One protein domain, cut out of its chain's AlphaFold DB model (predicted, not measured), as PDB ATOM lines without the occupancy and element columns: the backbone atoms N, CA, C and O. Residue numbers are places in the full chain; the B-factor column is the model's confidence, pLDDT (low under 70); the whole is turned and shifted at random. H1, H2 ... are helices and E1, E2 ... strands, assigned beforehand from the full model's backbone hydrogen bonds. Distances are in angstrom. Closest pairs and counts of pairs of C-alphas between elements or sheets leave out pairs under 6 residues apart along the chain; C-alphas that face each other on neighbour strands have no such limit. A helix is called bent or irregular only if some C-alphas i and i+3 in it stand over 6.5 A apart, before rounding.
ATOM      1  N   ASP A 316       7.695  48.645   7.924       84.06
ATOM      2  CA  ASP A 316       6.706  47.936   7.121       84.06
ATOM      3  C   ASP A 316       7.285  46.632   6.536       84.06
ATOM      4  O   ASP A 316       8.453  46.559   6.121       84.06
ATOM      5  N   VAL A 317       6.478  45.572   6.527       73.38
ATOM      6  CA  VAL A 317       6.894  44.223   6.121       73.38
ATOM      7  C   VAL A 317       7.090  44.114   4.606       73.38
ATOM      8  O   VAL A 317       7.907  43.316   4.148       73.38
ATOM      9  N   ASP A 318       6.512  45.043   3.848       75.69
ATOM     10  CA  ASP A 318       6.716  45.162   2.400       75.69
ATOM     11  C   ASP A 318       8.119  45.669   2.006       75.69
ATOM     12  O   ASP A 318       8.518  45.594   0.838       75.69
ATOM     13  N   LYS A 319       8.889  46.214   2.957       80.81
ATOM     14  CA  LYS A 319      10.262  46.688   2.713       80.81
ATOM     15  C   LYS A 319      11.275  45.543   2.651       80.81
ATOM     16  O   LYS A 319      11.062  44.449   3.169       80.81
ATOM     17  N   VAL A 320      12.422  45.795   2.021       85.56
ATOM     18  CA  VAL A 320      13.490  44.789   1.949       85.56
ATOM     19  C   VAL A 320      14.104  44.600   3.339       85.56
ATOM     20  O   VAL A 320      14.329  45.573   4.060       85.56
ATOM     21  N   ALA A 321      14.396  43.353   3.722       85.25
ATOM     22  CA  ALA A 321      14.809  43.001   5.082       85.25
ATOM     23  C   ALA A 321      16.011  43.816   5.601       85.25
ATOM     24  O   ALA A 321      15.985  44.275   6.739       85.25
ATOM     25  N   TRP A 322      17.028  44.071   4.772       89.06
ATOM     26  CA  TRP A 322      18.195  44.872   5.166       89.06
ATOM     27  C   TRP A 322      17.892  46.370   5.330       89.06
ATOM     28  O   TRP A 322      18.477  47.014   6.200       89.06
ATOM     29  N   GLU A 323      16.956  46.937   4.560       89.75
ATOM     30  CA  GLU A 323      16.526  48.337   4.728       89.75
ATOM     31  C   GLU A 323      15.782  48.511   6.056       89.75
ATOM     32  O   GLU A 323      16.010  49.486   6.786       89.75
ATOM     33  N   ARG A 324      14.937  47.524   6.382       91.00
ATOM     34  CA  ARG A 324      14.237  47.418   7.664       91.00
ATOM     35  C   ARG A 324      15.214  47.249   8.821       91.00
ATOM     36  O   ARG A 324      15.117  47.985   9.797       91.00
ATOM     37  N   ALA A 325      16.172  46.329   8.703       91.75
ATOM     38  CA  ALA A 325      17.202  46.090   9.712       91.75
ATOM     39  C   ALA A 325      17.963  47.377  10.050       91.75
ATOM     40  O   ALA A 325      18.091  47.732  11.217       91.75
ATOM     41  N   LEU A 326      18.375  48.136   9.030       92.88
ATOM     42  CA  LEU A 326      19.033  49.424   9.229       92.88
ATOM     43  C   LEU A 326      18.138  50.451   9.946       92.88
ATOM     44  O   LEU A 326      18.634  51.244  10.739       92.88
ATOM     45  N   ALA A 327      16.832  50.494   9.656       94.50
ATOM     46  CA  ALA A 327      15.905  51.368  10.383       94.50
ATOM     47  C   ALA A 327      15.759  50.953  11.851       94.50
ATOM     48  O   ALA A 327      15.839  51.804  12.733       94.50
ATOM     49  N   LEU A 328      15.606  49.652  12.100       94.25
ATOM     50  CA  LEU A 328      15.511  49.087  13.442       94.25
ATOM     51  C   LEU A 328      16.770  49.353  14.271       94.25
ATOM     52  O   LEU A 328      16.643  49.683  15.441       94.25
ATOM     53  N   GLU A 329      17.967  49.281  13.684       94.75
ATOM     54  CA  GLU A 329      19.212  49.624  14.389       94.75
ATOM     55  C   GLU A 329      19.268  51.098  14.813       94.75
ATOM     56  O   GLU A 329      19.697  51.395  15.928       94.75
ATOM     57  N   VAL A 330      18.818  52.025  13.957       96.50
ATOM     58  CA  VAL A 330      18.750  53.456  14.308       96.50
ATOM     59  C   VAL A 330      17.719  53.695  15.409       96.50
ATOM     60  O   VAL A 330      18.026  54.343  16.407       96.50
ATOM     61  N   LEU A 331      16.513  53.137  15.269       96.50
ATOM     62  CA  LEU A 331      15.471  53.265  16.290       96.50
ATOM     63  C   LEU A 331      15.914  52.634  17.615       96.50
ATOM     64  O   LEU A 331      15.715  53.231  18.665       96.50
ATOM     65  N   TYR A 332      16.587  51.484  17.582       94.75
ATOM     66  CA  TYR A 332      17.170  50.877  18.775       94.75
ATOM     67  C   TYR A 332      18.153  51.831  19.468       94.75
ATOM     68  O   TYR A 332      18.042  52.026  20.676       94.75
ATOM     69  N   LYS A 333      19.054  52.494  18.724       94.62
ATOM     70  CA  LYS A 333      19.959  53.516  19.291       94.62
ATOM     71  C   LYS A 333      19.190  54.663  19.955       94.62
ATOM     72  O   LYS A 333      19.523  55.032  21.077       94.62
ATOM     73  N   PHE A 334      18.134  55.170  19.319       96.25
ATOM     74  CA  PHE A 334      17.288  56.215  19.906       96.25
ATOM     75  C   PHE A 334      16.541  55.731  21.153       96.25
ATOM     76  O   PHE A 334      16.452  56.458  22.139       96.25
ATOM     77  N   ALA A 335      16.069  54.482  21.160       95.00
ATOM     78  CA  ALA A 335      15.397  53.887  22.310       95.00
ATOM     79  C   ALA A 335      16.323  53.769  23.528       95.00
ATOM     80  O   ALA A 335      15.847  53.772  24.662       95.00
ATOM     81  N   MET A 336      17.643  53.681  23.313       92.88
ATOM     82  CA  MET A 336      18.635  53.646  24.387       92.88
ATOM     83  C   MET A 336      18.843  54.988  25.099       92.88
ATOM     84  O   MET A 336      19.546  54.989  26.110       92.88
ATOM     85  N   GLN A 337      18.278  56.090  24.595       95.00
ATOM     86  CA  GLN A 337      18.473  57.446  25.112       95.00
ATOM     87  C   GLN A 337      17.167  57.986  25.728       95.00
ATOM     88  O   GLN A 337      16.303  58.478  24.996       95.00
ATOM     89  N   PRO A 338      17.007  57.941  27.066       94.25
ATOM     90  CA  PRO A 338      15.797  58.425  27.736       94.25
ATOM     91  C   PRO A 338      15.488  59.899  27.440       94.25
ATOM     92  O   PRO A 338      14.341  60.244  27.166       94.25
ATOM     93  N   GLU A 339      16.509  60.759  27.407       93.44
ATOM     94  CA  GLU A 339      16.340  62.189  27.115       93.44
ATOM     95  C   GLU A 339      15.789  62.444  25.709       93.44
ATOM     96  O   GLU A 339      14.879  63.254  25.541       93.44
ATOM     97  N   LEU A 340      16.246  61.693  24.701       95.19
ATOM     98  CA  LEU A 340      15.710  61.816  23.346       95.19
ATOM     99  C   LEU A 340      14.227  61.417  23.296       95.19
ATOM    100  O   LEU A 340      13.432  62.114  22.668       95.19
ATOM    101  N   ILE A 341      13.827  60.350  23.998       95.19
ATOM    102  CA  ILE A 341      12.414  59.942  24.108       95.19
ATOM    103  C   ILE A 341      11.568  61.058  24.740       95.19
ATOM    104  O   ILE A 341      10.469  61.350  24.256       95.19
ATOM    105  N   ARG A 342      12.084  61.721  25.784       93.38
ATOM    106  CA  ARG A 342      11.409  62.873  26.405       93.38
ATOM    107  C   ARG A 342      11.249  64.013  25.410       93.38
ATOM    108  O   ARG A 342      10.142  64.531  25.275       93.38
ATOM    109  N   TYR A 343      12.314  64.374  24.694       93.56
ATOM    110  CA  TYR A 343      12.263  65.447  23.703       93.56
ATOM    111  C   TYR A 343      11.268  65.152  22.580       93.56
ATOM    112  O   TYR A 343      10.474  66.026  22.243       93.56
ATOM    113  N   VAL A 344      11.230  63.921  22.063       95.25
ATOM    114  CA  VAL A 344      10.242  63.490  21.056       95.25
ATOM    115  C   VAL A 344       8.813  63.647  21.588       95.25
ATOM    116  O   VAL A 344       7.971  64.247  20.919       95.25
ATOM    117  N   CYS A 345       8.535  63.178  22.807       94.69
ATOM    118  CA  CYS A 345       7.195  63.279  23.389       94.69
ATOM    119  C   CYS A 345       6.761  64.733  23.629       94.69
ATOM    120  O   CYS A 345       5.625  65.098  23.328       94.69
ATOM    121  N   ILE A 346       7.657  65.575  24.151       93.19
ATOM    122  CA  ILE A 346       7.366  66.990  24.432       93.19
ATOM    123  C   ILE A 346       7.166  67.775  23.128       93.19
ATOM    124  O   ILE A 346       6.223  68.563  23.016       93.19
ATOM    125  N   SER A 347       8.042  67.568  22.141       92.38
ATOM    126  CA  SER A 347       8.017  68.317  20.884       92.38
ATOM    127  C   SER A 347       6.845  67.949  19.980       92.38
ATOM    128  O   SER A 347       6.340  68.839  19.293       92.38
ATOM    129  N   TYR A 348       6.396  66.687  19.987       94.81
ATOM    130  CA  TYR A 348       5.395  66.189  19.037       94.81
ATOM    131  C   TYR A 348       4.128  65.671  19.736       94.81
ATOM    132  O   TYR A 348       3.051  66.266  19.621       94.81
ATOM    133  N   ASP A 349       4.229  64.607  20.536       94.00
ATOM    134  CA  ASP A 349       3.058  63.907  21.077       94.00
ATOM    135  C   ASP A 349       2.226  64.741  22.070       94.00
ATOM    136  O   ASP A 349       1.002  64.588  22.128       94.00
ATOM    137  N   MET A 350       2.840  65.671  22.803       92.44
ATOM    138  CA  MET A 350       2.135  66.589  23.710       92.44
ATOM    139  C   MET A 350       1.526  67.806  22.997       92.44
ATOM    140  O   MET A 350       0.723  68.532  23.586       92.44
ATOM    141  N   ARG A 351       1.846  68.038  21.717       89.31
ATOM    142  CA  ARG A 351       1.277  69.149  20.941       89.31
ATOM    143  C   ARG A 351      -0.046  68.719  20.288       89.31
ATOM    144  O   ARG A 351      -0.098  67.679  19.631       89.31
ATOM    145  N   PRO A 352      -1.139  69.494  20.412       83.56
ATOM    146  CA  PRO A 352      -2.481  69.048  20.014       83.56
ATOM    147  C   PRO A 352      -2.663  68.837  18.504       83.56
ATOM    148  O   PRO A 352      -3.566  68.109  18.107       83.56
ATOM    149  N   HIS A 353      -1.852  69.473  17.655       86.56
ATOM    150  CA  HIS A 353      -1.971  69.410  16.187       86.56
ATOM    151  C   HIS A 353      -0.707  68.865  15.507       86.56
ATOM    152  O   HIS A 353      -0.547  69.022  14.301       86.56
ATOM    153  N   SER A 354       0.195  68.251  16.275       90.00
ATOM    154  CA  SER A 354       1.395  67.599  15.745       90.00
ATOM    155  C   SER A 354       1.183  66.088  15.637       90.00
ATOM    156  O   SER A 354       0.285  65.520  16.275       90.00
ATOM    157  N   THR A 355       2.004  65.450  14.805       90.25
ATOM    158  CA  THR A 355       2.047  63.995  14.676       90.25
ATOM    159  C   THR A 355       2.436  63.347  16.007       90.25
ATOM    160  O   THR A 355       3.137  63.921  16.838       90.25
ATOM    161  N   LYS A 356       1.924  62.140  16.254       94.62
ATOM    162  CA  LYS A 356       2.171  61.397  17.499       94.62
ATOM    163  C   LYS A 356       3.316  60.419  17.287       94.62
ATOM    164  O   LYS A 356       3.098  59.214  17.200       94.62
ATOM    165  N   ILE A 357       4.518  60.963  17.101       96.00
ATOM    166  CA  ILE A 357       5.702  60.213  16.671       96.00
ATOM    167  C   ILE A 357       6.042  59.086  17.645       96.00
ATOM    168  O   ILE A 357       6.285  57.958  17.212       96.00
ATOM    169  N   PHE A 358       6.048  59.356  18.952       96.12
ATOM    170  CA  PHE A 358       6.376  58.336  19.949       96.12
ATOM    171  C   PHE A 358       5.313  57.233  19.989       96.12
ATOM    172  O   PHE A 358       5.645  56.043  19.986       96.12
ATOM    173  N   GLN A 359       4.034  57.612  19.959       95.31
ATOM    174  CA  GLN A 359       2.937  56.649  19.905       95.31
ATOM    175  C   GLN A 359       2.984  55.789  18.628       95.31
ATOM    176  O   GLN A 359       2.831  54.566  18.693       95.31
ATOM    177  N   GLU A 360       3.213  56.403  17.464       95.56
ATOM    178  CA  GLU A 360       3.321  55.712  16.173       95.56
ATOM    179  C   GLU A 360       4.525  54.766  16.139       95.56
ATOM    180  O   GLU A 360       4.416  53.645  15.635       95.56
ATOM    181  N   TRP A 361       5.652  55.178  16.723       95.88
ATOM    182  CA  TRP A 361       6.852  54.356  16.825       95.88
ATOM    183  C   TRP A 361       6.579  53.054  17.586       95.88
ATOM    184  O   TRP A 361       6.866  51.966  17.077       95.88
ATOM    185  N   ILE A 362       5.965  53.140  18.769       95.06
ATOM    186  CA  ILE A 362       5.669  51.963  19.600       95.06
ATOM    187  C   ILE A 362       4.609  51.075  18.951       95.06
ATOM    188  O   ILE A 362       4.764  49.852  18.928       95.06
ATOM    189  N   ASN A 363       3.551  51.667  18.396       94.50
ATOM    190  CA  ASN A 363       2.489  50.906  17.743       94.50
ATOM    191  C   ASN A 363       3.010  50.153  16.518       94.50
ATOM    192  O   ASN A 363       2.702  48.973  16.353       94.50
ATOM    193  N   THR A 364       3.840  50.799  15.697       94.94
ATOM    194  CA  THR A 364       4.453  50.172  14.519       94.94
ATOM    195  C   THR A 364       5.422  49.057  14.916       94.94
ATOM    196  O   THR A 364       5.377  47.981  14.322       94.94
ATOM    197  N   LEU A 365       6.258  49.258  15.946       93.62
ATOM    198  CA  LEU A 365       7.124  48.201  16.487       93.62
ATOM    199  C   LEU A 365       6.316  47.008  17.002       93.62
ATOM    200  O   LEU A 365       6.633  45.862  16.678       93.62
ATOM    201  N   SER A 366       5.262  47.270  17.775       92.25
ATOM    202  CA  SER A 366       4.405  46.217  18.316       92.25
ATOM    203  C   SER A 366       3.691  45.451  17.209       92.25
ATOM    204  O   SER A 366       3.754  44.222  17.170       92.25
ATOM    205  N   HIS A 367       3.092  46.159  16.251       92.31
ATOM    206  CA  HIS A 367       2.451  45.548  15.092       92.31
ATOM    207  C   HIS A 367       3.439  44.709  14.272       92.31
ATOM    208  O   HIS A 367       3.107  43.595  13.875       92.31
ATOM    209  N   TYR A 368       4.669  45.191  14.063       91.88
ATOM    210  CA  TYR A 368       5.714  44.429  13.380       91.88
ATOM    211  C   TYR A 368       6.030  43.111  14.103       91.88
ATOM    212  O   TYR A 368       6.018  42.049  13.476       91.88
ATOM    213  N   VAL A 369       6.255  43.156  15.422       89.62
ATOM    214  CA  VAL A 369       6.505  41.952  16.236       89.62
ATOM    215  C   VAL A 369       5.321  40.983  16.142       89.62
ATOM    216  O   VAL A 369       5.520  39.796  15.889       89.62
ATOM    217  N   GLN A 370       4.088  41.481  16.265       89.19
ATOM    218  CA  GLN A 370       2.877  40.667  16.133       89.19
ATOM    219  C   GLN A 370       2.768  40.013  14.751       89.19
ATOM    220  O   GLN A 370       2.476  38.821  14.666       89.19
ATOM    221  N   LEU A 371       3.025  40.763  13.675       89.06
ATOM    222  CA  LEU A 371       2.901  40.269  12.304       89.06
ATOM    223  C   LEU A 371       3.915  39.162  12.011       89.06
ATOM    224  O   LEU A 371       3.546  38.124  11.462       89.06
ATOM    225  N   VAL A 372       5.177  39.356  12.408       85.62
ATOM    226  CA  VAL A 372       6.241  38.360  12.204       85.62
ATOM    227  C   VAL A 372       5.967  37.089  13.012       85.62
ATOM    228  O   VAL A 372       6.165  35.989  12.503       85.62
ATOM    229  N   LEU A 373       5.462  37.218  14.242       83.69
ATOM    230  CA  LEU A 373       5.107  36.063  15.074       83.69
ATOM    231  C   LEU A 373       3.824  35.355  14.604       83.69
ATOM    232  O   LEU A 373       3.680  34.150  14.812       83.69
ATOM    233  N   ALA A 374       2.884  36.077  13.989       81.31
ATOM    234  CA  ALA A 374       1.639  35.517  13.462       81.31
ATOM    235  C   ALA A 374       1.808  34.861  12.082       81.31
ATOM    236  O   ALA A 374       1.106  33.895  11.784       81.31
ATOM    237  N   SER A 375       2.726  35.365  11.252       71.44
ATOM    238  CA  SER A 375       3.028  34.831   9.925       71.44
ATOM    239  C   SER A 375       4.504  34.433   9.829       71.44
ATOM    240  O   SER A 375       5.351  35.271   9.504       71.44
ATOM    241  N   PRO A 376       4.836  33.147  10.035       58.53
ATOM    242  CA  PRO A 376       6.219  32.670  10.031       58.53
ATOM    243  C   PRO A 376       6.916  32.756   8.657       58.53
ATOM    244  O   PRO A 376       8.082  32.396   8.554       58.53
ATOM    245  N   SER A 377       6.233  33.243   7.610       51.91
ATOM    246  CA  SER A 377       6.765  33.369   6.244       51.91
ATOM    247  C   SER A 377       6.763  34.802   5.685       51.91
ATOM    248  O   SER A 377       7.173  34.997   4.545       51.91
ATOM    249  N   ALA A 378       6.324  35.819   6.438       43.16
ATOM    250  CA  ALA A 378       6.192  37.182   5.898       43.16
ATOM    251  C   ALA A 378       7.498  38.006   5.913       43.16
ATOM    252  O   ALA A 378       7.570  39.055   5.283       43.16
ATOM    253  N   GLY A 379       8.538  37.560   6.624       45.59
ATOM    254  CA  GLY A 379       9.746  38.360   6.848       45.59
ATOM    255  C   GLY A 379      10.833  38.294   5.770       45.59
ATOM    256  O   GLY A 379      11.722  39.144   5.817       45.59
ATOM    257  N   ASP A 380      10.792  37.323   4.844       48.94
ATOM    258  CA  ASP A 380      11.983  36.976   4.041       48.94
ATOM    259  C   ASP A 380      11.728  36.431   2.614       48.94
ATOM    260  O   ASP A 380      12.630  35.915   1.957       48.94
ATOM    261  N   GLU A 381      10.519  36.559   2.057       38.25
ATOM    262  CA  GLU A 381      10.240  36.093   0.684       38.25
ATOM    263  C   GLU A 381      10.551  37.132  -0.409       38.25
ATOM    264  O   GLU A 381       9.707  37.459  -1.242       38.25
ATOM    265  N   ASN A 399      23.408  25.564  19.990       55.94
ATOM    266  CA  ASN A 399      23.731  26.820  20.689       55.94
ATOM    267  C   ASN A 399      22.899  28.029  20.210       55.94
ATOM    268  O   ASN A 399      23.293  29.175  20.427       55.94
ATOM    269  N   GLN A 400      21.777  27.808  19.518       64.50
ATOM    270  CA  GLN A 400      20.947  28.903  19.013       64.50
ATOM    271  C   GLN A 400      19.835  29.244  20.010       64.50
ATOM    272  O   GLN A 400      19.076  28.372  20.425       64.50
ATOM    273  N   SER A 401      19.745  30.519  20.385       73.00
ATOM    274  CA  SER A 401      18.627  31.054  21.160       73.00
ATOM    275  C   SER A 401      17.370  31.060  20.295       73.00
ATOM    276  O   SER A 401      17.354  31.691  19.238       73.00
ATOM    277  N   LEU A 402      16.326  30.350  20.721       74.19
ATOM    278  CA  LEU A 402      15.076  30.224  19.976       74.19
ATOM    279  C   LEU A 402      13.882  30.688  20.806       74.19
ATOM    280  O   LEU A 402      13.795  30.450  22.012       74.19
ATOM    281  N   LEU A 403      12.929  31.296  20.114       77.25
ATOM    282  CA  LEU A 403      11.613  31.658  20.607       77.25
ATOM    283  C   LEU A 403      10.592  30.697  19.988       77.25
ATOM    284  O   LEU A 403      10.450  30.645  18.771       77.25
ATOM    285  N   TYR A 404       9.885  29.919  20.803       75.50
ATOM    286  CA  TYR A 404       8.831  29.018  20.337       75.50
ATOM    287  C   TYR A 404       7.456  29.638  20.571       75.50
ATOM    288  O   TYR A 404       7.044  29.828  21.718       75.50
ATOM    289  N   TYR A 405       6.723  29.907  19.495       75.88
ATOM    290  CA  TYR A 405       5.387  30.496  19.554       75.88
ATOM    291  C   TYR A 405       4.461  29.828  18.529       75.88
ATOM    292  O   TYR A 405       4.842  29.612  17.382       75.88
ATOM    293  N   LYS A 406       3.251  29.443  18.965       74.94
ATOM    294  CA  LYS A 406       2.207  28.788  18.144       74.94
ATOM    295  C   LYS A 406       2.695  27.638  17.239       74.94
ATOM    296  O   LYS A 406       2.212  27.473  16.124       74.94
ATOM    297  N   GLY A 407       3.619  26.808  17.725       67.38
ATOM    298  CA  GLY A 407       4.110  25.648  16.967       67.38
ATOM    299  C   GLY A 407       5.307  25.924  16.057       67.38
ATOM    300  O   GLY A 407       5.768  24.997  15.396       67.38
ATOM    301  N   VAL A 408       5.827  27.154  16.036       76.38
ATOM    302  CA  VAL A 408       6.952  27.567  15.184       76.38
ATOM    303  C   VAL A 408       8.116  28.070  16.036       76.38
ATOM    304  O   VAL A 408       7.914  28.711  17.067       76.38
ATOM    305  N   PHE A 409       9.342  27.771  15.600       73.56
ATOM    306  CA  PHE A 409      10.572  28.288  16.198       73.56
ATOM    307  C   PHE A 409      11.065  29.514  15.429       73.56
ATOM    308  O   PHE A 409      11.253  29.454  14.217       73.56
ATOM    309  N   PHE A 410      11.332  30.593  16.153       76.75
ATOM    310  CA  PHE A 410      11.933  31.817  15.646       76.75
ATOM    311  C   PHE A 410      13.344  31.964  16.223       76.75
ATOM    312  O   PHE A 410      13.506  31.946  17.446       76.75
ATOM    313  N   PRO A 411      14.380  32.109  15.389       76.56
ATOM    314  CA  PRO A 411      15.724  32.378  15.875       76.56
ATOM    315  C   PRO A 411      15.838  33.782  16.470       76.56
ATOM    316  O   PRO A 411      15.457  34.769  15.845       76.56
ATOM    317  N   ILE A 412      16.384  33.864  17.684       77.38
ATOM    318  CA  ILE A 412      16.764  35.119  18.332       77.38
ATOM    319  C   ILE A 412      18.282  35.233  18.269       77.38
ATOM    320  O   ILE A 412      19.017  34.431  18.850       77.38
ATOM    321  N   VAL A 413      18.757  36.228  17.531       76.69
ATOM    322  CA  VAL A 413      20.171  36.427  17.229       76.69
ATOM    323  C   VAL A 413      20.669  37.659  17.966       76.69
ATOM    324  O   VAL A 413      20.094  38.738  17.858       76.69
ATOM    325  N   GLN A 414      21.784  37.511  18.679       70.25
ATOM    326  CA  GLN A 414      22.544  38.664  19.147       70.25
ATOM    327  C   GLN A 414      23.401  39.192  17.987       70.25
ATOM    328  O   GLN A 414      24.236  38.440  17.467       70.25
ATOM    329  N   PRO A 415      23.205  40.447  17.547       65.12
ATOM    330  CA  PRO A 415      23.980  41.008  16.452       65.12
ATOM    331  C   PRO A 415      25.460  41.091  16.850       65.12
ATOM    332  O   PRO A 415      25.819  41.778  17.802       65.12
ATOM    333  N   LYS A 416      26.335  40.380  16.125       66.50
ATOM    334  CA  LYS A 416      27.798  40.422  16.341       66.50
ATOM    335  C   LYS A 416      28.440  41.705  15.797       66.50
ATOM    336  O   LYS A 416      29.504  42.097  16.263       66.50
ATOM    337  N   SER A 417      27.812  42.325  14.799       75.31
ATOM    338  CA  SER A 417      28.221  43.575  14.152       75.31
ATOM    339  C   SER A 417      26.978  44.283  13.617       75.31
ATOM    340  O   SER A 417      26.136  43.615  13.011       75.31
ATOM    341  N   LEU A 418      26.870  45.596  13.811       85.62
ATOM    342  CA  LEU A 418      25.741  46.392  13.324       85.62
ATOM    343  C   LEU A 418      25.891  46.672  11.825       85.62
ATOM    344  O   LEU A 418      26.998  46.928  11.343       85.62
ATOM    345  N   LEU A 419      24.787  46.655  11.076       86.75
ATOM    346  CA  LEU A 419      24.797  46.993   9.651       86.75
ATOM    347  C   LEU A 419      25.211  48.449   9.420       86.75
ATOM    348  O   LEU A 419      25.845  48.742   8.403       86.75
ATOM    349  N   LEU A 420      24.887  49.349  10.353       87.25
ATOM    350  CA  LEU A 420      25.308  50.752  10.294       87.25
ATOM    351  C   LEU A 420      26.837  50.930  10.244       87.25
ATOM    352  O   LEU A 420      27.299  51.942   9.719       87.25
ATOM    353  N   ASP A 421      27.615  49.958  10.724       87.06
ATOM    354  CA  ASP A 421      29.080  50.043  10.770       87.06
ATOM    355  C   ASP A 421      29.748  49.507   9.482       87.06
ATOM    356  O   ASP A 421      30.961  49.627   9.295       87.06
ATOM    357  N   LEU A 422      28.975  48.938   8.547       86.31
ATOM    358  CA  LEU A 422      29.478  48.306   7.319       86.31
ATOM    359  C   LEU A 422      29.674  49.308   6.165       86.31
ATOM    360  O   LEU A 422      28.983  49.260   5.149       86.31
ATOM    361  N   LEU A 423      30.648  50.210   6.297       84.00
ATOM    362  CA  LEU A 423      30.859  51.324   5.353       84.00
ATOM    363  C   LEU A 423      31.558  50.959   4.042       84.00
ATOM    364  O   LEU A 423      31.377  51.676   3.050       84.00
ATOM    365  N   ASP A 424      32.328  49.870   4.049       79.75
ATOM    366  CA  ASP A 424      33.174  49.427   2.930       79.75
ATOM    367  C   ASP A 424      32.457  48.450   1.981       79.75
ATOM    368  O   ASP A 424      32.976  48.081   0.926       79.75
ATOM    369  N   ARG A 425      31.259  47.988   2.355       80.06
ATOM    370  CA  ARG A 425      30.483  47.005   1.590       80.06
ATOM    371  C   ARG A 425      29.664  47.708   0.511       80.06
ATOM    372  O   ARG A 425      28.854  48.567   0.831       80.06
ATOM    373  N   GLY A 426      29.830  47.296  -0.749       79.94
ATOM    374  CA  GLY A 426      29.030  47.789  -1.882       79.94
ATOM    375  C   GLY A 426      27.596  47.240  -1.934       79.94
ATOM    376  O   GLY A 426      26.701  47.903  -2.453       79.94
ATOM    377  N   GLU A 427      27.370  46.058  -1.360       85.12
ATOM    378  CA  GLU A 427      26.098  45.330  -1.379       85.12
ATOM    379  C   GLU A 427      25.662  44.922   0.038       85.12
ATOM    380  O   GLU A 427      26.523  44.738   0.910       85.12
ATOM    381  N   PRO A 428      24.345  44.777   0.286       86.19
ATOM    382  CA  PRO A 428      23.832  44.380   1.592       86.19
ATOM    383  C   PRO A 428      24.235  42.932   1.934       86.19
ATOM    384  O   PRO A 428      24.156  42.057   1.069       86.19
ATOM    385  N   PRO A 429      24.641  42.641   3.184       85.88
ATOM    386  CA  PRO A 429      24.908  41.270   3.612       85.88
ATOM    387  C   PRO A 429      23.613  40.444   3.680       85.88
ATOM    388  O   PRO A 429      22.535  40.983   3.937       85.88
ATOM    389  N   VAL A 430      23.729  39.122   3.515       82.81
ATOM    390  CA  VAL A 430      22.629  38.192   3.821       82.81
ATOM    391  C   VAL A 430      22.397  38.220   5.329       82.81
ATOM    392  O   VAL A 430      23.312  37.948   6.108       82.81
ATOM    393  N   LEU A 431      21.191  38.608   5.734       84.12
ATOM    394  CA  LEU A 431      20.816  38.670   7.139       84.12
ATOM    395  C   LEU A 431      20.598  37.263   7.693       84.12
ATOM    396  O   LEU A 431      20.106  36.386   6.995       84.12
ATOM    397  N   ALA A 432      20.954  37.065   8.961       81.38
ATOM    398  CA  ALA A 432      20.571  35.852   9.666       81.38
ATOM    399  C   ALA A 432      19.053  35.838   9.889       81.38
ATOM    400  O   ALA A 432      18.465  36.873  10.224       81.38
ATOM    401  N   ASP A 433      18.446  34.660   9.777       76.56
ATOM    402  CA  ASP A 433      17.036  34.458  10.093       76.56
ATOM    403  C   ASP A 433      16.720  35.041  11.477       76.56
ATOM    404  O   ASP A 433      17.471  34.860  12.442       76.56
ATOM    405  N   GLY A 434      15.616  35.782  11.576       80.25
ATOM    406  CA  GLY A 434      15.171  36.396  12.829       80.25
ATOM    407  C   GLY A 434      15.977  37.615  13.300       80.25
ATOM    408  O   GLY A 434      15.661  38.156  14.361       80.25
ATOM    409  N   TYR A 435      16.954  38.117  12.529       87.00
ATOM    410  CA  TYR A 435      17.715  39.330  12.872       87.00
ATOM    411  C   TYR A 435      16.805  40.530  13.171       87.00
ATOM    412  O   TYR A 435      16.863  41.107  14.255       87.00
ATOM    413  N   CYS A 436      15.908  40.874  12.240       89.12
ATOM    414  CA  CYS A 436      15.001  42.013  12.398       89.12
ATOM    415  C   CYS A 436      14.047  41.835  13.588       89.12
ATOM    416  O   CYS A 436      13.825  42.784  14.334       89.12
ATOM    417  N   LEU A 437      13.530  40.620  13.806       87.56
ATOM    418  CA  LEU A 437      12.701  40.316  14.974       87.56
ATOM    419  C   LEU A 437      13.491  40.524  16.272       87.56
ATOM    420  O   LEU A 437      12.993  41.160  17.193       87.56
ATOM    421  N   SER A 438      14.737  40.054  16.319       87.38
ATOM    422  CA  SER A 438      15.611  40.176  17.491       87.38
ATOM    423  C   SER A 438      15.873  41.639  17.852       87.38
ATOM    424  O   SER A 438      15.732  42.015  19.013       87.38
ATOM    425  N   VAL A 439      16.193  42.481  16.861       89.94
ATOM    426  CA  VAL A 439      16.411  43.924  17.078       89.94
ATOM    427  C   VAL A 439      15.104  44.632  17.451       89.94
ATOM    428  O   VAL A 439      15.115  45.495  18.325       89.94
ATOM    429  N   ALA A 440      13.968  44.260  16.853       91.38
ATOM    430  CA  ALA A 440      12.670  44.839  17.202       91.38
ATOM    431  C   ALA A 440      12.269  44.526  18.652       91.38
ATOM    432  O   ALA A 440      11.867  45.431  19.382       91.38
ATOM    433  N   VAL A 441      12.442  43.276  19.094       88.25
ATOM    434  CA  VAL A 441      12.217  42.877  20.492       88.25
ATOM    435  C   VAL A 441      13.173  43.622  21.425       88.25
ATOM    436  O   VAL A 441      12.720  44.201  22.409       88.25
ATOM    437  N   ALA A 442      14.465  43.698  21.079       88.94
ATOM    438  CA  ALA A 442      15.444  44.487  21.831       88.94
ATOM    439  C   ALA A 442      15.008  45.954  21.973       88.94
ATOM    440  O   ALA A 442      15.137  46.544  23.042       88.94
ATOM    441  N   CYS A 443      14.474  46.537  20.897       92.38
ATOM    442  CA  CYS A 443      13.996  47.913  20.869       92.38
ATOM    443  C   CYS A 443      12.799  48.117  21.803       92.38
ATOM    444  O   CYS A 443      12.809  49.071  22.576       92.38
ATOM    445  N   VAL A 444      11.805  47.221  21.788       91.44
ATOM    446  CA  VAL A 444      10.650  47.298  22.704       91.44
ATOM    447  C   VAL A 444      11.104  47.194  24.160       91.44
ATOM    448  O   VAL A 444      10.733  48.042  24.971       91.44
ATOM    449  N   THR A 445      11.958  46.220  24.489       89.50
ATOM    450  CA  THR A 445      12.515  46.082  25.845       89.50
ATOM    451  C   THR A 445      13.275  47.339  26.259       89.50
ATOM    452  O   THR A 445      13.120  47.824  27.379       89.50
ATOM    453  N   ARG A 446      14.063  47.919  25.347       92.25
ATOM    454  CA  ARG A 446      14.847  49.116  25.644       92.25
ATOM    455  C   ARG A 446      13.985  50.359  25.851       92.25
ATOM    456  O   ARG A 446      14.296  51.148  26.735       92.25
ATOM    457  N   ILE A 447      12.890  50.506  25.103       92.81
ATOM    458  CA  ILE A 447      11.902  51.567  25.342       92.81
ATOM    459  C   ILE A 447      11.336  51.436  26.758       92.81
ATOM    460  O   ILE A 447      11.311  52.425  27.482       92.81
ATOM    461  N   VAL A 448      10.945  50.231  27.188       92.00
ATOM    462  CA  VAL A 448      10.420  50.008  28.548       92.00
ATOM    463  C   VAL A 448      11.449  50.367  29.623       92.00
ATOM    464  O   VAL A 448      11.105  51.073  30.568       92.00
ATOM    465  N   GLN A 449      12.715  49.974  29.451       92.19
ATOM    466  CA  GLN A 449      13.800  50.361  30.368       92.19
ATOM    467  C   GLN A 449      14.002  51.884  30.417       92.19
ATOM    468  O   GLN A 449      14.175  52.460  31.488       92.19
ATOM    469  N   SER A 450      13.957  52.563  29.270       92.44
ATOM    470  CA  SER A 450      14.070  54.023  29.224       92.44
ATOM    471  C   SER A 450      12.874  54.711  29.888       92.44
ATOM    472  O   SER A 450      13.056  55.704  30.590       92.44
ATOM    473  N   LEU A 451      11.663  54.168  29.736       91.25
ATOM    474  CA  LEU A 451      10.468  54.656  30.428       91.25
ATOM    475  C   LEU A 451      10.563  54.484  31.949       91.25
ATOM    476  O   LEU A 451      10.137  55.375  32.679       91.25
ATOM    477  N   GLU A 452      11.146  53.383  32.427       90.94
ATOM    478  CA  GLU A 452      11.401  53.159  33.855       90.94
ATOM    479  C   GLU A 452      12.329  54.235  34.439       90.94
ATOM    480  O   GLU A 452      12.014  54.816  35.479       90.94
ATOM    481  N   ILE A 453      13.422  54.562  33.739       91.06
ATOM    482  CA  ILE A 453      14.353  55.631  34.141       91.06
ATOM    483  C   ILE A 453      13.613  56.973  34.240       91.06
ATOM    484  O   ILE A 453      13.679  57.642  35.273       91.06
ATOM    485  N   ILE A 454      12.840  57.333  33.209       88.88
ATOM    486  CA  ILE A 454      12.081  58.595  33.171       88.88
ATOM    487  C   ILE A 454      11.047  58.648  34.306       88.88
ATOM    488  O   ILE A 454      10.888  59.680  34.963       88.88
ATOM    489  N   ALA A 455      10.351  57.540  34.573       87.06
ATOM    490  CA  ALA A 455       9.373  57.452  35.654       87.06
ATOM    491  C   ALA A 455      10.029  57.589  37.039       87.06
ATOM    492  O   ALA A 455       9.492  58.270  37.919       87.06
ATOM    493  N   HIS A 456      11.205  56.990  37.240       87.38
ATOM    494  CA  HIS A 456      11.958  57.111  38.488       87.38
ATOM    495  C   HIS A 456      12.442  58.552  38.730       87.38
ATOM    496  O   HIS A 456      12.317  59.079  39.843       87.38
ATOM    497  N   GLU A 457      12.945  59.223  37.694       85.88
ATOM    498  CA  GLU A 457      13.335  60.638  37.756       85.88
ATOM    499  C   GLU A 457      12.141  61.552  38.061       85.88
ATOM    500  O   GLU A 457      12.227  62.427  38.928       85.88
ATOM    501  N   ALA A 458      10.998  61.315  37.412       82.62
ATOM    502  CA  ALA A 458       9.759  62.041  37.669       82.62
ATOM    503  C   ALA A 458       9.286  61.901  39.126       82.62
ATOM    504  O   ALA A 458       8.877  62.889  39.744       82.62
ATOM    505  N   ASN A 459       9.369  60.695  39.693       82.69
ATOM    506  CA  ASN A 459       9.005  60.438  41.088       82.69
ATOM    507  C   ASN A 459       9.977  61.102  42.072       82.69
ATOM    508  O   ASN A 459       9.537  61.695  43.056       82.69
ATOM    509  N   SER A 460      11.276  61.079  41.770       82.25
ATOM    510  CA  SER A 460      12.310  61.738  42.582       82.25
ATOM    511  C   SER A 460      12.123  63.264  42.621       82.25
ATOM    512  O   SER A 460      12.290  63.898  43.667       82.25
ATOM    513  N   ALA A 461      11.711  63.868  41.501       76.25
ATOM    514  CA  ALA A 461      11.390  65.292  41.438       76.25
ATOM    515  C   ALA A 461      10.146  65.651  42.276       76.25
ATOM    516  O   ALA A 461      10.139  66.681  42.950       76.25
ATOM    517  N   ARG A 462       9.117  64.787  42.291       71.69
ATOM    518  CA  ARG A 462       7.909  64.974  43.119       71.69
ATOM    519  C   ARG A 462       8.234  64.986  44.613       71.69
ATOM    520  O   ARG A 462       7.745  65.860  45.329       71.69
ATOM    521  N   THR A 463       9.079  64.067  45.079       70.81
ATOM    522  CA  THR A 463       9.475  63.995  46.495       70.81
ATOM    523  C   THR A 463      10.332  65.188  46.921       70.81
ATOM    524  O   THR A 463      10.104  65.743  47.991       70.81
ATOM    525  N   ALA A 464      11.239  65.669  46.064       65.56
ATOM    526  CA  ALA A 464      12.071  66.840  46.364       65.56
ATOM    527  C   ALA A 464      11.260  68.145  46.492       65.56
ATOM    528  O   ALA A 464      11.596  69.010  47.298       65.56
ATOM    529  N   PRO A 486       8.385  67.477  34.449       79.19
ATOM    530  CA  PRO A 486       8.915  66.129  34.205       79.19
ATOM    531  C   PRO A 486       7.925  64.997  34.504       79.19
ATOM    532  O   PRO A 486       7.890  63.985  33.812       79.19
ATOM    533  N   SER A 487       7.081  65.184  35.520       79.31
ATOM    534  CA  SER A 487       6.100  64.182  35.910       79.31
ATOM    535  C   SER A 487       4.898  64.058  34.978       79.31
ATOM    536  O   SER A 487       4.334  62.978  34.864       79.31
ATOM    537  N   GLU A 488       4.500  65.153  34.334       86.75
ATOM    538  CA  GLU A 488       3.422  65.152  33.339       86.75
ATOM    539  C   GLU A 488       3.884  64.440  32.062       86.75
ATOM    540  O   GLU A 488       3.162  63.620  31.502       86.75
ATOM    541  N   VAL A 489       5.140  64.676  31.669       87.94
ATOM    542  CA  VAL A 489       5.782  63.985  30.543       87.94
ATOM    543  C   VAL A 489       5.853  62.476  30.797       87.94
ATOM    544  O   VAL A 489       5.505  61.693  29.918       87.94
ATOM    545  N   GLY A 490       6.253  62.057  32.004       86.56
ATOM    546  CA  GLY A 490       6.302  60.640  32.381       86.56
ATOM    547  C   GLY A 490       4.936  59.947  32.320       86.56
ATOM    548  O   GLY A 490       4.820  58.867  31.741       86.56
ATOM    549  N   GLU A 491       3.886  60.574  32.860       87.75
ATOM    550  CA  GLU A 491       2.518  60.036  32.804       87.75
ATOM    551  C   GLU A 491       2.013  59.910  31.362       87.75
ATOM    552  O   GLU A 491       1.464  58.870  30.985       87.75
ATOM    553  N   GLN A 492       2.266  60.928  30.537       90.50
ATOM    554  CA  GLN A 492       1.879  60.915  29.131       90.50
ATOM    555  C   GLN A 492       2.616  59.821  28.344       90.50
ATOM    556  O   GLN A 492       1.992  59.088  27.576       90.50
ATOM    557  N   LEU A 493       3.926  59.665  28.553       91.75
ATOM    558  CA  LEU A 493       4.730  58.623  27.913       91.75
ATOM    559  C   LEU A 493       4.199  57.218  28.228       91.75
ATOM    560  O   LEU A 493       4.066  56.391  27.323       91.75
ATOM    561  N   VAL A 494       3.850  56.947  29.489       89.69
ATOM    562  CA  VAL A 494       3.260  55.658  29.892       89.69
ATOM    563  C   VAL A 494       1.886  55.463  29.246       89.69
ATOM    564  O   VAL A 494       1.620  54.396  28.693       89.69
ATOM    565  N   ALA A 495       1.037  56.495  29.238       91.25
ATOM    566  CA  ALA A 495      -0.292  56.424  28.629       91.25
ATOM    567  C   ALA A 495      -0.240  56.111  27.121       91.25
ATOM    568  O   ALA A 495      -1.044  55.319  26.627       91.25
ATOM    569  N   LEU A 496       0.718  56.695  26.394       91.69
ATOM    570  CA  LEU A 496       0.883  56.487  24.951       91.69
ATOM    571  C   LEU A 496       1.502  55.126  24.602       91.69
ATOM    572  O   LEU A 496       1.209  54.577  23.541       91.69
ATOM    573  N   SER A 497       2.352  54.583  25.477       92.56
ATOM    574  CA  SER A 497       3.151  53.380  25.204       92.56
ATOM    575  C   SER A 497       2.541  52.076  25.715       92.56
ATOM    576  O   SER A 497       2.774  51.024  25.115       92.56
ATOM    577  N   TRP A 498       1.755  52.117  26.798       89.38
ATOM    578  CA  TRP A 498       1.341  50.923  27.546       89.38
ATOM    579  C   TRP A 498       0.689  49.843  26.673       89.38
ATOM    580  O   TRP A 498       1.112  48.690  26.704       89.38
ATOM    581  N   CYS A 499      -0.302  50.200  25.850       90.94
ATOM    582  CA  CYS A 499      -1.020  49.229  25.016       90.94
ATOM    583  C   CYS A 499      -0.111  48.566  23.966       90.94
ATOM    584  O   CYS A 499      -0.198  47.357  23.729       90.94
ATOM    585  N   GLY A 500       0.771  49.345  23.339       88.81
ATOM    586  CA  GLY A 500       1.700  48.845  22.328       88.81
ATOM    587  C   GLY A 500       2.775  47.943  22.938       88.81
ATOM    588  O   GLY A 500       2.978  46.825  22.465       88.81
ATOM    589  N   CYS A 501       3.392  48.369  24.042       88.62
ATOM    590  CA  CYS A 501       4.374  47.557  24.763       88.62
ATOM    591  C   CYS A 501       3.752  46.265  25.307       88.62
ATOM    592  O   CYS A 501       4.316  45.189  25.114       88.62
ATOM    593  N   LEU A 502       2.570  46.344  25.929       88.69
ATOM    594  CA  LEU A 502       1.880  45.179  26.482       88.69
ATOM    595  C   LEU A 502       1.524  44.164  25.395       88.69
ATOM    596  O   LEU A 502       1.724  42.972  25.592       88.69
ATOM    597  N   SER A 503       1.026  44.615  24.245       88.62
ATOM    598  CA  SER A 503       0.658  43.710  23.151       88.62
ATOM    599  C   SER A 503       1.863  42.984  22.542       88.62
ATOM    600  O   SER A 503       1.753  41.804  22.221       88.62
ATOM    601  N   ALA A 504       3.028  43.633  22.448       85.62
ATOM    602  CA  ALA A 504       4.261  42.976  22.016       85.62
ATOM    603  C   ALA A 504       4.811  42.017  23.087       85.62
ATOM    604  O   ALA A 504       5.127  40.863  22.794       85.62
ATOM    605  N   LEU A 505       4.902  42.478  24.340       84.12
ATOM    606  CA  LEU A 505       5.487  41.711  25.442       84.12
ATOM    607  C   LEU A 505       4.612  40.531  25.875       84.12
ATOM    608  O   LEU A 505       5.153  39.483  26.212       84.12
ATOM    609  N   ALA A 506       3.282  40.645  25.823       84.50
ATOM    610  CA  ALA A 506       2.381  39.539  26.147       84.50
ATOM    611  C   ALA A 506       2.626  38.330  25.235       84.50
ATOM    612  O   ALA A 506       2.746  37.209  25.722       84.50
ATOM    613  N   LEU A 507       2.810  38.556  23.930       81.19
ATOM    614  CA  LEU A 507       3.143  37.484  22.988       81.19
ATOM    615  C   LEU A 507       4.512  36.862  23.271       81.19
ATOM    616  O   LEU A 507       4.688  35.651  23.145       81.19
ATOM    617  N   LEU A 508       5.477  37.687  23.673       77.38
ATOM    618  CA  LEU A 508       6.810  37.233  24.055       77.38
ATOM    619  C   LEU A 508       6.811  36.443  25.371       77.38
ATOM    620  O   LEU A 508       7.662  35.576  25.535       77.38
ATOM    621  N   LEU A 509       5.876  36.718  26.285       78.12
ATOM    622  CA  LEU A 509       5.676  35.960  27.526       78.12
ATOM    623  C   LEU A 509       4.918  34.646  27.293       78.12
ATOM    624  O   LEU A 509       5.191  33.652  27.963       78.12
ATOM    625  N   GLU A 510       3.974  34.624  26.348       77.44
ATOM    626  CA  GLU A 510       3.300  33.394  25.911       77.44
ATOM    627  C   GLU A 510       4.248  32.451  25.156       77.44
ATOM    628  O   GLU A 510       4.075  31.226  25.170       77.44
ATOM    629  N   ALA A 511       5.255  33.014  24.492       73.56
ATOM    630  CA  ALA A 511       6.276  32.256  23.803       73.56
ATOM    631  C   ALA A 511       7.222  31.548  24.787       73.56
ATOM    632  O   ALA A 511       7.654  32.091  25.803       73.56
ATOM    633  N   ARG A 512       7.590  30.303  24.467       62.47
ATOM    634  CA  ARG A 512       8.575  29.548  25.249       62.47
ATOM    635  C   ARG A 512       9.978  29.851  24.740       62.47
ATOM    636  O   ARG A 512      10.284  29.588  23.580       62.47
ATOM    637  N   TYR A 513      10.845  30.333  25.620       65.19
ATOM    638  CA  TYR A 513      12.262  30.510  25.318       65.19
ATOM    639  C   TYR A 513      13.021  29.192  25.455       65.19
ATOM    640  O   TYR A 513      12.891  28.485  26.455       65.19
ATOM    641  N   VAL A 514      13.841  28.874  24.456       56.09
ATOM    642  CA  VAL A 514      14.755  27.728  24.472       56.09
ATOM    643  C   VAL A 514      16.175  28.268  24.273       56.09
ATOM    644  O   VAL A 514      16.500  28.773  23.201       56.09
ATOM    645  N   GLY A 515      17.010  28.210  25.320       53.62
ATOM    646  CA  GLY A 515      18.398  28.713  25.326       53.62
ATOM    647  C   GLY A 515      18.672  29.820  26.362       53.62
ATOM    648  O   GLY A 515      17.836  30.098  27.218       53.62
TER     649      GLY A 515
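This is residues 316 to 381, 399 to 464 and 486 to 515 of the 522 residues of an uncharacterized protein of Echinostoma caproni (UniProt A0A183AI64). Two pairs of helices, H1 beside H4 and H3 beside the second arm of the bent helix H5, cross each other; a small three-strand sheet sits at one end, and H2 lies crosswise toward the other. H4, the longest helix, runs on past H2 with the first arm of H5 packed on it, and residues 421 to 427 of the loop before H4 stick out. The printed part has 162 residues, with five named helices and three named strands in the order H1 H2 H3 E1 E2 H4 H5 E3. The sheet, E2 E1 E3, is antiparallel, and the class is mostly helix. The whole is compact, with a radius of gyration of the C-alphas of 17.0 A and spans of 50 by 39 by 30 A.

H1, residues 321 to 335, touches H4, residues 435 to 464, at a shallow tilt of 13 degrees, the same way; their closest C-alphas, of Tyr 332 and Cys 443, are 4.8 A apart. H2, residues 338 to 349, is about perpendicular to H4 at 88 degrees and touches it, closest at the C-alphas of Pro 338 and Ser 450, 5.0 A. H3, residues 357 to 374, touches H4 at a steep tilt of 39 degrees, opposite ways, closest at the C-alphas of Leu 365 and Ala 440, 6.5 A. H1 and H3 are apart. E1, residues 402 to 405, and E2, residues 408 to 411, form an antiparallel hairpin, with N 403 and O 410 at 2.8 A. H5, residues 486 to 510, was assigned as one helix by its hydrogen bonds but is bent: C-alphas 496 and 499 are 7.5 A apart, and its arms H5a, residues 486 to 496, and H5b, residues 499 to 510, stand at 61 degrees. H5a touches H4, closest at the C-alphas of Ala 458 and Ser 487, 4.6 A. H5b touches H3 at a shallow tilt of 27 degrees, the same way, closest at the C-alphas of Ser 366 and Ala 504, 4.9 A. E3, residues 512 to 514, is antiparallel to E1, with N 404 and O 512 at 2.8 A. H3, H4 and H5b only graze the sheet. Helix packing is mostly crossed, with 2 of 8 touching pairs at a shallow tilt. Every O i to N i+4 pair is within hydrogen-bond range in H1, H2, H3, H4 and H5a, and 7 of 8 are in H5b.

H1 begins at C-alpha 321, (14.809, 43.001, 5.082), and is 20.4 A long. H3 is 25.2 A long and H4 43.7 A, ending at C-alpha 464, (12.071, 66.840, 46.364). E3 ends at C-alpha 514, (14.755, 27.728, 24.472).

The C-alphas farthest apart, of Glu 381 and Ala 464, are 55.1 A apart. Residues 382 to 398 and 465 to 485 are not printed, with C-alpha gaps of 25.8 A and 12.6 A. The link from E2 to H4 is long, at 23 residues. Mean pLDDT of the printed part is 84.0; among the residues under 70 are 376 to 381 and 512 to 515.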